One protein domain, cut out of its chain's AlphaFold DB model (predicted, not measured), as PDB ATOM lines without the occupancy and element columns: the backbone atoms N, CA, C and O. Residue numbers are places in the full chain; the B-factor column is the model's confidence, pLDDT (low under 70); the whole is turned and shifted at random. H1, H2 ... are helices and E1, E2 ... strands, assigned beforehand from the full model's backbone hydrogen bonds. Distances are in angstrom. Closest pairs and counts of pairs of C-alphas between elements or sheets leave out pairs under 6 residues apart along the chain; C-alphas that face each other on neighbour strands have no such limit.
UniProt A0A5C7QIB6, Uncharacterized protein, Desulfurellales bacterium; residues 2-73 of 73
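This is residues 2 to 73 of the 73 residues of an uncharacterized protein of Desulfurellales bacterium (UniProt A0A5C7QIB6). This model has little regular structure: a free tail, residues 2 to 11, then a small head of loops and three strands, then an arm leading out to H1, with residues 57 to 62 and 65 to 70 standing free. The 72 printed residues hold E1, E2, E3 and H1, mixed in class, with only 24 residues in named elements. The antiparallel sheet runs E2, E1, E3; the whole is loose, radius of gyration of the C-alphas 15.8 A, and flat, 43 by 43 by 19 A.

After residues 2 to 28, E1 is residues 29 to 33, from C-alpha 29 at (88.309, 92.494, 103.361). E2 is 38 to 41, E3 49 to 54, 14.0 A long, and H1 60 to 68, 12.3 A long, ending at C-alpha 68, (62.118, 93.912, 114.472).

E1 and E2 form a hairpin, with N 31 and O 39 2.8 A apart. E3 is antiparallel to E1, with N 30 and O 53 3.0 A apart. The sheet is only just strongly twisted, its C-alphas up to 4.1 A off its best plane. H1 is not on it, and every O i to N i+4 pair in H1 is within hydrogen-bond range.

The C-alphas of Lys 2 and Lys 73, the farthest apart, are 44.4 A apart. The printed part has no cut, and no link between named elements is long. Residues 2 to 13 and 47 have pLDDT under 70.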
ATOM      1  N   LYS A   2      81.397  57.796 102.082       42.25
ATOM      2  CA  LYS A   2      81.312  58.885 103.071       42.25
ATOM      3  C   LYS A   2      80.301  59.910 102.551       42.25
ATOM      4  O   LYS A   2      80.462  60.386 101.436       42.25
ATOM      5  N   LYS A   3      79.247  60.195 103.318       45.41
ATOM      6  CA  LYS A   3      78.356  61.327 103.039       45.41
ATOM      7  C   LYS A   3      79.138  62.601 103.340       45.41
ATOM      8  O   LYS A   3      79.443  62.856 104.503       45.41
ATOM      9  N   GLU A   4      79.477  63.365 102.312       46.22
ATOM     10  CA  GLU A   4      79.879  64.754 102.502       46.22
ATOM     11  C   GLU A   4      78.661  65.523 103.007       46.22
ATOM     12  O   GLU A   4      77.613  65.568 102.364       46.22
ATOM     13  N   ILE A   5      78.780  66.081 104.209       51.72
ATOM     14  CA  ILE A   5      77.816  67.044 104.728       51.72
ATOM     15  C   ILE A   5      78.163  68.366 104.042       51.72
ATOM     16  O   ILE A   5      78.923  69.175 104.566       51.72
ATOM     17  N   GLY A   6      77.681  68.537 102.813       48.69
ATOM     18  CA  GLY A   6      77.766  69.809 102.113       48.69
ATOM     19  C   GLY A   6      76.855  70.812 102.810       48.69
ATOM     20  O   GLY A   6      75.634  70.675 102.764       48.69
ATOM     21  N   TYR A   7      77.430  71.812 103.477       48.34
ATOM     22  CA  TYR A   7      76.662  72.995 103.844       48.34
ATOM     23  C   TYR A   7      76.339  73.747 102.553       48.34
ATOM     24  O   TYR A   7      77.237  74.158 101.820       48.34
ATOM     25  N   ILE A   8      75.045  73.877 102.263       46.94
ATOM     26  CA  ILE A   8      74.518  74.556 101.083       46.94
ATOM     27  C   ILE A   8      74.742  76.063 101.263       46.94
ATOM     28  O   ILE A   8      73.893  76.779 101.786       46.94
ATOM     29  N   ALA A   9      75.905  76.554 100.851       44.91
ATOM     30  CA  ALA A   9      76.010  77.895 100.306       44.91
ATOM     31  C   ALA A   9      76.093  77.704  98.790       44.91
ATOM     32  O   ALA A   9      77.155  77.373  98.275       44.91
ATOM     33  N   GLU A  10      74.966  77.838  98.084       49.06
ATOM     34  CA  GLU A  10      74.861  77.586  96.630       49.06
ATOM     35  C   GLU A  10      75.857  78.403  95.786       49.06
ATOM     36  O   GLU A  10      76.152  78.042  94.650       49.06
ATOM     37  N   ARG A  11      76.433  79.462  96.359       50.75
ATOM     38  CA  ARG A  11      77.694  80.066  95.928       50.75
ATOM     39  C   ARG A  11      78.200  80.941  97.072       50.75
ATOM     40  O   ARG A  11      77.576  81.954  97.385       50.75
ATOM     41  N   LEU A  12      79.290  80.564  97.739       55.41
ATOM     42  CA  LEU A  12      80.023  81.560  98.529       55.41
ATOM     43  C   LEU A  12      80.487  82.659  97.554       55.41
ATOM     44  O   LEU A  12      80.706  82.353  96.381       55.41
ATOM     45  N   PRO A  13      80.627  83.933  97.964       59.88
ATOM     46  CA  PRO A  13      81.427  84.864  97.182       59.88
ATOM     47  C   PRO A  13      82.793  84.205  97.013       59.88
ATOM     48  O   PRO A  13      83.478  83.964  98.010       59.88
ATOM     49  N   ASP A  14      83.114  83.816  95.780       80.62
ATOM     50  CA  ASP A  14      84.303  83.023  95.515       80.62
ATOM     51  C   ASP A  14      85.504  83.824  96.018       80.62
ATOM     52  O   ASP A  14      85.709  84.984  95.636       80.62
ATOM     53  N   PHE A  15      86.247  83.232  96.954       90.94
ATOM     54  CA  PHE A  15      87.514  83.791  97.382       90.94
ATOM     55  C   PHE A  15      88.397  83.950  96.147       90.94
ATOM     56  O   PHE A  15      88.579  83.014  95.368       90.94
ATOM     57  N   ARG A  16      88.922  85.153  95.967       93.69
ATOM     58  CA  ARG A  16      89.652  85.566  94.779       93.69
ATOM     59  C   ARG A  16      91.139  85.452  95.037       93.69
ATOM     60  O   ARG A  16      91.624  85.884  96.086       93.69
ATOM     61  N   HIS A  17      91.849  84.860  94.089       94.00
ATOM     62  CA  HIS A  17      93.297  84.801  94.135       94.00
ATOM     63  C   HIS A  17      93.867  86.179  93.745       94.00
ATOM     64  O   HIS A  17      93.429  86.746  92.742       94.00
ATOM     65  N   PRO A  18      94.825  86.741  94.503       93.81
ATOM     66  CA  PRO A  18      95.291  88.117  94.305       93.81
ATOM     67  C   PRO A  18      96.011  88.355  92.969       93.81
ATOM     68  O   PRO A  18      96.117  89.499  92.537       93.81
ATOM     69  N   VAL A  19      96.502  87.295  92.312       92.62
ATOM     70  CA  VAL A  19      97.128  87.391  90.979       92.62
ATOM     71  C   VAL A  19      96.086  87.587  89.875       92.62
ATOM     72  O   VAL A  19      96.335  88.344  88.940       92.62
ATOM     73  N   ASP A  20      94.923  86.941  89.989       94.38
ATOM     74  CA  ASP A  20      93.868  87.000  88.969       94.38
ATOM     75  C   ASP A  20      92.936  88.201  89.188       94.38
ATOM     76  O   ASP A  20      92.474  88.820  88.230       94.38
ATOM     77  N   ASP A  21      92.679  88.548  90.454       94.00
ATOM     78  CA  ASP A  21      91.898  89.717  90.855       94.00
ATOM     79  C   ASP A  21      92.601  90.438  92.020       94.00
ATOM     80  O   ASP A  21      92.505  89.999  93.175       94.00
ATOM     81  N   PRO A  22      93.347  91.522  91.741       93.62
ATOM     82  CA  PRO A  22      94.077  92.254  92.762       93.62
ATOM     83  C   PRO A  22      93.152  92.853  93.832       93.62
ATOM     84  O   PRO A  22      92.145  93.491  93.512       93.62
ATOM     85  N   PRO A  23      93.504  92.731  95.120       94.25
ATOM     86  CA  PRO A  23      92.671  93.222  96.204       94.25
ATOM     87  C   PRO A  23      92.584  94.755  96.205       94.25
ATOM     88  O   PRO A  23      93.588  95.450  95.999       94.25
ATOM     89  N   PRO A  24      91.402  95.325  96.495       93.00
ATOM     90  CA  PRO A  24      91.248  96.767  96.616       93.00
ATOM     91  C   PRO A  24      92.036  97.302  97.819       93.00
ATOM     92  O   PRO A  24      92.023  96.739  98.915       93.00
ATOM     93  N   LYS A  25      92.710  98.437  97.622       90.88
ATOM     94  CA  LYS A  25      93.536  99.080  98.651       90.88
ATOM     95  C   LYS A  25      92.682  99.903  99.616       90.88
ATOM     96  O   LYS A  25      91.707 100.532  99.216       90.88
ATOM     97  N   GLY A  26      93.090  99.941 100.883       89.06
ATOM     98  CA  GLY A  26      92.506 100.834 101.892       89.06
ATOM     99  C   GLY A  26      91.099 100.461 102.375       89.06
ATOM    100  O   GLY A  26      90.496 101.235 103.113       89.06
ATOM    101  N   VAL A  27      90.576  99.292 101.998       93.81
ATOM    102  CA  VAL A  27      89.278  98.786 102.469       93.81
ATOM    103  C   VAL A  27      89.463  97.504 103.270       93.81
ATOM    104  O   VAL A  27      90.410  96.754 103.051       93.81
ATOM    105  N   SER A  28      88.555  97.243 104.209       95.06
ATOM    106  CA  SER A  28      88.556  95.980 104.947       95.06
ATOM    107  C   SER A  28      87.954  94.864 104.088       95.06
ATOM    108  O   SER A  28      86.910  95.045 103.463       95.06
ATOM    109  N   LEU A  29      88.624  93.716 104.094       95.25
ATOM    110  CA  LEU A  29      88.309  92.494 103.361       95.25
ATOM    111  C   LEU A  29      88.170  91.322 104.336       95.25
ATOM    112  O   LEU A  29      88.601  91.405 105.492       95.25
ATOM    113  N   LEU A  30      87.595  90.223 103.855       96.00
ATOM    114  CA  LEU A  30      87.850  88.902 104.423       96.00
ATOM    115  C   LEU A  30      88.982  88.263 103.623       96.00
ATOM    116  O   LEU A  30      88.941  88.270 102.396       96.00
ATOM    117  N   MET A  31      89.979  87.719 104.301       95.50
ATOM    118  CA  MET A  31      91.173  87.132 103.698       95.50
ATOM    119  C   MET A  31      91.429  85.768 104.316       95.50
ATOM    120  O   MET A  31      91.137  85.573 105.493       95.50
ATOM    121  N   ILE A  32      91.986  84.838 103.553       95.12
ATOM    122  CA  ILE A  32      92.510  83.584 104.097       95.12
ATOM    123  C   ILE A  32      94.024  83.605 103.933       95.12
ATOM    124  O   ILE A  32      94.521  83.881 102.842       95.12
ATOM    125  N   ASN A  33      94.760  83.338 105.009       94.06
ATOM    126  CA  ASN A  33      96.209  83.157 104.924       94.06
ATOM    127  C   ASN A  33      96.573  81.767 104.373       94.06
ATOM    128  O   ASN A  33      95.727  80.885 104.249       94.06
ATOM    129  N   GLU A  34      97.854  81.539 104.099       93.12
ATOM    130  CA  GLU A  34      98.351  80.256 103.570       93.12
ATOM    131  C   GLU A  34      98.069  79.045 104.482       93.12
ATOM    132  O   GLU A  34      98.061  77.906 104.027       93.12
ATOM    133  N   SER A  35      97.807  79.274 105.774       92.38
ATOM    134  CA  SER A  35      97.435  78.228 106.736       92.38
ATOM    135  C   SER A  35      95.925  77.954 106.800       92.38
ATOM    136  O   SER A  35      95.487  77.170 107.639       92.38
ATOM    137  N   GLY A  36      95.110  78.601 105.960       90.88
ATOM    138  CA  GLY A  36      93.657  78.416 105.945       90.88
ATOM    139  C   GLY A  36      92.898  79.221 107.007       90.88
ATOM    140  O   GLY A  36      91.716  78.967 107.238       90.88
ATOM    141  N   VAL A  37      93.542  80.186 107.669       93.56
ATOM    142  CA  VAL A  37      92.917  81.002 108.721       93.56
ATOM    143  C   VAL A  37      92.242  82.228 108.116       93.56
ATOM    144  O   VAL A  37      92.882  83.008 107.410       93.56
ATOM    145  N   LEU A  38      90.960  82.421 108.446       94.88
ATOM    146  CA  LEU A  38      90.186  83.600 108.060       94.88
ATOM    147  C   LEU A  38      90.581  84.819 108.906       94.88
ATOM    148  O   LEU A  38      90.514  84.792 110.134       94.88
ATOM    149  N   ILE A  39      90.926  85.912 108.236       94.12
ATOM    150  CA  ILE A  39      91.347  87.182 108.823       94.12
ATOM    151  C   ILE A  39      90.487  88.301 108.229       94.12
ATOM    152  O   ILE A  39      90.225  88.333 107.029       94.12
ATOM    153  N   LYS A  40      90.055  89.251 109.065       95.69
ATOM    154  CA  LYS A  40      89.372  90.475 108.627       95.69
ATOM    155  C   LYS A  40      90.315  91.666 108.761       95.69
ATOM    156  O   LYS A  40      90.795  91.937 109.856       95.69
ATOM    157  N   GLY A  41      90.525  92.415 107.684       94.69
ATOM    158  CA  GLY A  41      91.428  93.569 107.701       94.69
ATOM    159  C   GLY A  41      91.710  94.135 106.310       94.69
ATOM    160  O   GLY A  41      91.132  93.645 105.343       94.69
ATOM    161  N   PRO A  42      92.537  95.187 106.197       95.19
ATOM    162  CA  PRO A  42      93.076  95.617 104.909       95.19
ATOM    163  C   PRO A  42      94.038  94.564 104.344       95.19
ATOM    164  O   PRO A  42      94.681  93.856 105.120       95.19
ATOM    165  N   TRP A  43      94.165  94.489 103.013       93.94
ATOM    166  CA  TRP A  43      95.178  93.631 102.389       93.94
ATOM    167  C   TRP A  43      96.581  94.050 102.852       93.94
ATOM    168  O   TRP A  43      96.930  95.229 102.703       93.94
ATOM    169  N   PRO A  44      97.369  93.140 103.448       90.75
ATOM    170  CA  PRO A  44      98.683  93.481 103.963       90.75
ATOM    171  C   PRO A  44      99.701  93.598 102.823       90.75
ATOM    172  O   PRO A  44      99.562  92.982 101.774       90.75
ATOM    173  N   ALA A  45     100.747  94.396 103.033       84.88
ATOM    174  CA  ALA A  45     101.795  94.596 102.031       84.88
ATOM    175  C   ALA A  45     102.777  93.415 101.917       84.88
ATOM    176  O   ALA A  45     103.602  93.405 101.013       84.88
ATOM    177  N   ASP A  46     102.735  92.465 102.856       82.19
ATOM    178  CA  ASP A  46     103.660  91.331 102.931       82.19
ATOM    179  C   ASP A  46     103.173  90.082 102.171       82.19
ATOM    180  O   ASP A  46     103.818  89.040 102.266       82.19
ATOM    181  N   ASP A  47     102.055  90.190 101.438       69.62
ATOM    182  CA  ASP A  47     101.456  89.173 100.555       69.62
ATOM    183  C   ASP A  47     101.273  87.773 101.175       69.62
ATOM    184  O   ASP A  47     101.106  86.782 100.472       69.62
ATOM    185  N   ARG A  48     101.193  87.668 102.509       85.19
ATOM    186  CA  ARG A  48     100.970  86.390 103.226       85.19
ATOM    187  C   ARG A  48      99.529  85.868 103.158       85.19
ATOM    188  O   ARG A  48      99.131  84.999 103.941       85.19
ATOM    189  N   MET A  49      98.715  86.448 102.284       94.81
ATOM    190  CA  MET A  49      97.306  86.121 102.125       94.81
ATOM    191  C   MET A  49      97.121  85.340 100.827       94.81
ATOM    192  O   MET A  49      97.510  85.792  99.757       94.81
ATOM    193  N   ALA A  50      96.503  84.167 100.925       95.00
ATOM    194  CA  ALA A  50      96.272  83.277  99.793       95.00
ATOM    195  C   ALA A  50      95.108  83.757  98.913       95.00
ATOM    196  O   ALA A  50      95.138  83.618  97.693       95.00
ATOM    197  N   CYS A  51      94.062  84.318  99.524       95.44
ATOM    198  CA  CYS A  51      92.895  84.811  98.800       95.44
ATOM    199  C   CYS A  51      92.087  85.825  99.615       95.44
ATOM    200  O   CYS A  51      92.256  85.957 100.830       95.44
ATOM    201  N   TRP A  52      91.189  86.541  98.938       95.62
ATOM    202  CA  TRP A  52      90.340  87.560  99.551       95.62
ATOM    203  C   TRP A  52      88.911  87.556  99.013       95.62
ATOM    204  O   TRP A  52      88.623  87.041  97.941       95.62
ATOM    205  N   GLN A  53      88.001  88.180  99.748       95.75
ATOM    206  CA  GLN A  53      86.681  88.561  99.263       95.75
ATOM    207  C   GLN A  53      86.254  89.896  99.903       95.75
ATOM    208  O   GLN A  53      86.729  90.242 100.996       95.75
ATOM    209  N   PRO A  54      85.364  90.674  99.259       93.62
ATOM    210  CA  PRO A  54      84.772  91.841  99.900       93.62
ATOM    211  C   PRO A  54      83.980  91.433 101.149       93.62
ATOM    212  O   PRO A  54      83.476  90.315 101.247       93.62
ATOM    213  N   LEU A  55      83.825  92.357 102.100       91.94
ATOM    214  CA  LEU A  55      82.955  92.113 103.249       91.94
ATOM    215  C   LEU A  55      81.510  91.864 102.782       91.94
ATOM    216  O   LEU A  55      80.994  92.648 101.974       91.94
ATOM    217  N   PRO A  56      80.831  90.829 103.309       88.56
ATOM    218  CA  PRO A  56      79.433  90.598 102.997       88.56
ATOM    219  C   PRO A  56      78.599  91.783 103.480       88.56
ATOM    220  O   PRO A  56      78.802  92.321 104.573       88.56
ATOM    221  N   LYS A  57      77.635  92.184 102.655       86.06
ATOM    222  CA  LYS A  57      76.639  93.188 103.020       86.06
ATOM    223  C   LYS A  57      75.367  92.472 103.448       86.06
ATOM    224  O   LYS A  57      74.916  91.555 102.768       86.06
ATOM    225  N   MET A  58      74.782  92.904 104.563       89.56
ATOM    226  CA  MET A  58      73.425  92.484 104.914       89.56
ATOM    227  C   MET A  58      72.444  93.106 103.921       89.56
ATOM    228  O   MET A  58      72.543  94.306 103.650       89.56
ATOM    229  N   SER A  59      71.506  92.308 103.406       91.62
ATOM    230  CA  SER A  59      70.371  92.834 102.646       91.62
ATOM    231  C   SER A  59      69.511  93.732 103.536       91.62
ATOM    232  O   SER A  59      69.478  93.555 104.758       91.62
ATOM    233  N   GLU A  60      68.805  94.692 102.935       94.31
ATOM    234  CA  GLU A  60      67.897  95.569 103.687       94.31
ATOM    235  C   GLU A  60      66.796  94.765 104.389       94.31
ATOM    236  O   GLU A  60      66.556  94.969 105.575       94.31
ATOM    237  N   GLU A  61      66.240  93.749 103.724       95.44
ATOM    238  CA  GLU A  61      65.261  92.831 104.320       95.44
ATOM    239  C   GLU A  61      65.791  92.148 105.596       95.44
ATOM    240  O   GLU A  61      65.102  92.087 106.619       95.44
ATOM    241  N   LEU A  62      67.040  91.664 105.573       95.06
ATOM    242  CA  LEU A  62      67.646  91.031 106.743       95.06
ATOM    243  C   LEU A  62      67.866  92.045 107.870       95.06
ATOM    244  O   LEU A  62      67.609  91.726 109.030       95.06
ATOM    245  N   LYS A  63      68.305  93.267 107.548       95.88
ATOM    246  CA  LYS A  63      68.444  94.337 108.546       95.88
ATOM    247  C   LYS A  63      67.100  94.658 109.192       95.88
ATOM    248  O   LYS A  63      67.013  94.658 110.415       95.88
ATOM    249  N   GLU A  64      66.049  94.871 108.401       97.12
ATOM    250  CA  GLU A  64      64.694  95.150 108.894       97.12
ATOM    251  C   GLU A  64      64.166  94.045 109.809       97.12
ATOM    252  O   GLU A  64      63.521  94.318 110.825       97.12
ATOM    253  N   ARG A  65      64.430  92.782 109.461       97.19
ATOM    254  CA  ARG A  65      64.100  91.648 110.324       97.19
ATOM    255  C   ARG A  65      64.847  91.733 111.653       97.19
ATOM    256  O   ARG A  65      64.222  91.616 112.701       97.19
ATOM    257  N   LEU A  66      66.155  91.977 111.627       97.44
ATOM    258  CA  LEU A  66      66.973  92.068 112.840       97.44
ATOM    259  C   LEU A  66      66.600  93.272 113.725       97.44
ATOM    260  O   LEU A  66      66.679  93.161 114.948       97.44
ATOM    261  N   TYR A  67      66.158  94.386 113.136       97.06
ATOM    262  CA  TYR A  67      65.577  95.519 113.866       97.06
ATOM    263  C   TYR A  67      64.276  95.130 114.574       97.06
ATOM    264  O   TYR A  67      64.125  95.390 115.764       97.06
ATOM    265  N   ARG A  68      63.361  94.440 113.877       96.75
ATOM    266  CA  ARG A  68      62.118  93.912 114.472       96.75
ATOM    267  C   ARG A  68      62.383  92.886 115.579       96.75
ATOM    268  O   ARG A  68      61.635  92.835 116.548       96.75
ATOM    269  N   GLU A  69      63.453  92.103 115.451       97.62
ATOM    270  CA  GLU A  69      63.937  91.169 116.480       97.62
ATOM    271  C   GLU A  69      64.664  91.873 117.649       97.62
ATOM    272  O   GLU A  69      65.046  91.207 118.610       97.62
ATOM    273  N   GLY A  70      64.903  93.191 117.589       96.50
ATOM    274  CA  GLY A  70      65.627  93.946 118.622       96.50
ATOM    275  C   GLY A  70      67.131  93.644 118.702       96.50
ATOM    276  O   GLY A  70      67.777  93.953 119.703       96.50
ATOM    277  N   ARG A  71      67.703  93.014 117.667       94.50
ATOM    278  CA  ARG A  71      69.120  92.604 117.602       94.50
ATOM    279  C   ARG A  71      70.028  93.672 116.999       94.50
ATOM    280  O   ARG A  71      71.238  93.630 117.211       94.50
ATOM    281  N   LEU A  72      69.450  94.605 116.250       91.88
ATOM    282  CA  LEU A  72      70.101  95.829 115.793       91.88
ATOM    283  C   LEU A  72      69.447  97.031 116.486       91.88
ATOM    284  O   LEU A  72      68.254  96.992 116.786       91.88
ATOM    285  N   LYS A  73      70.254  98.060 116.762       81.12
ATOM    286  CA  LYS A  73      69.835  99.337 117.357       81.12
ATOM    287  C   LYS A  73      69.814 100.433 116.309       81.12
ATOM    288  O   LYS A  73      70.685 100.380 115.406       81.12
TER     289      LYS A  73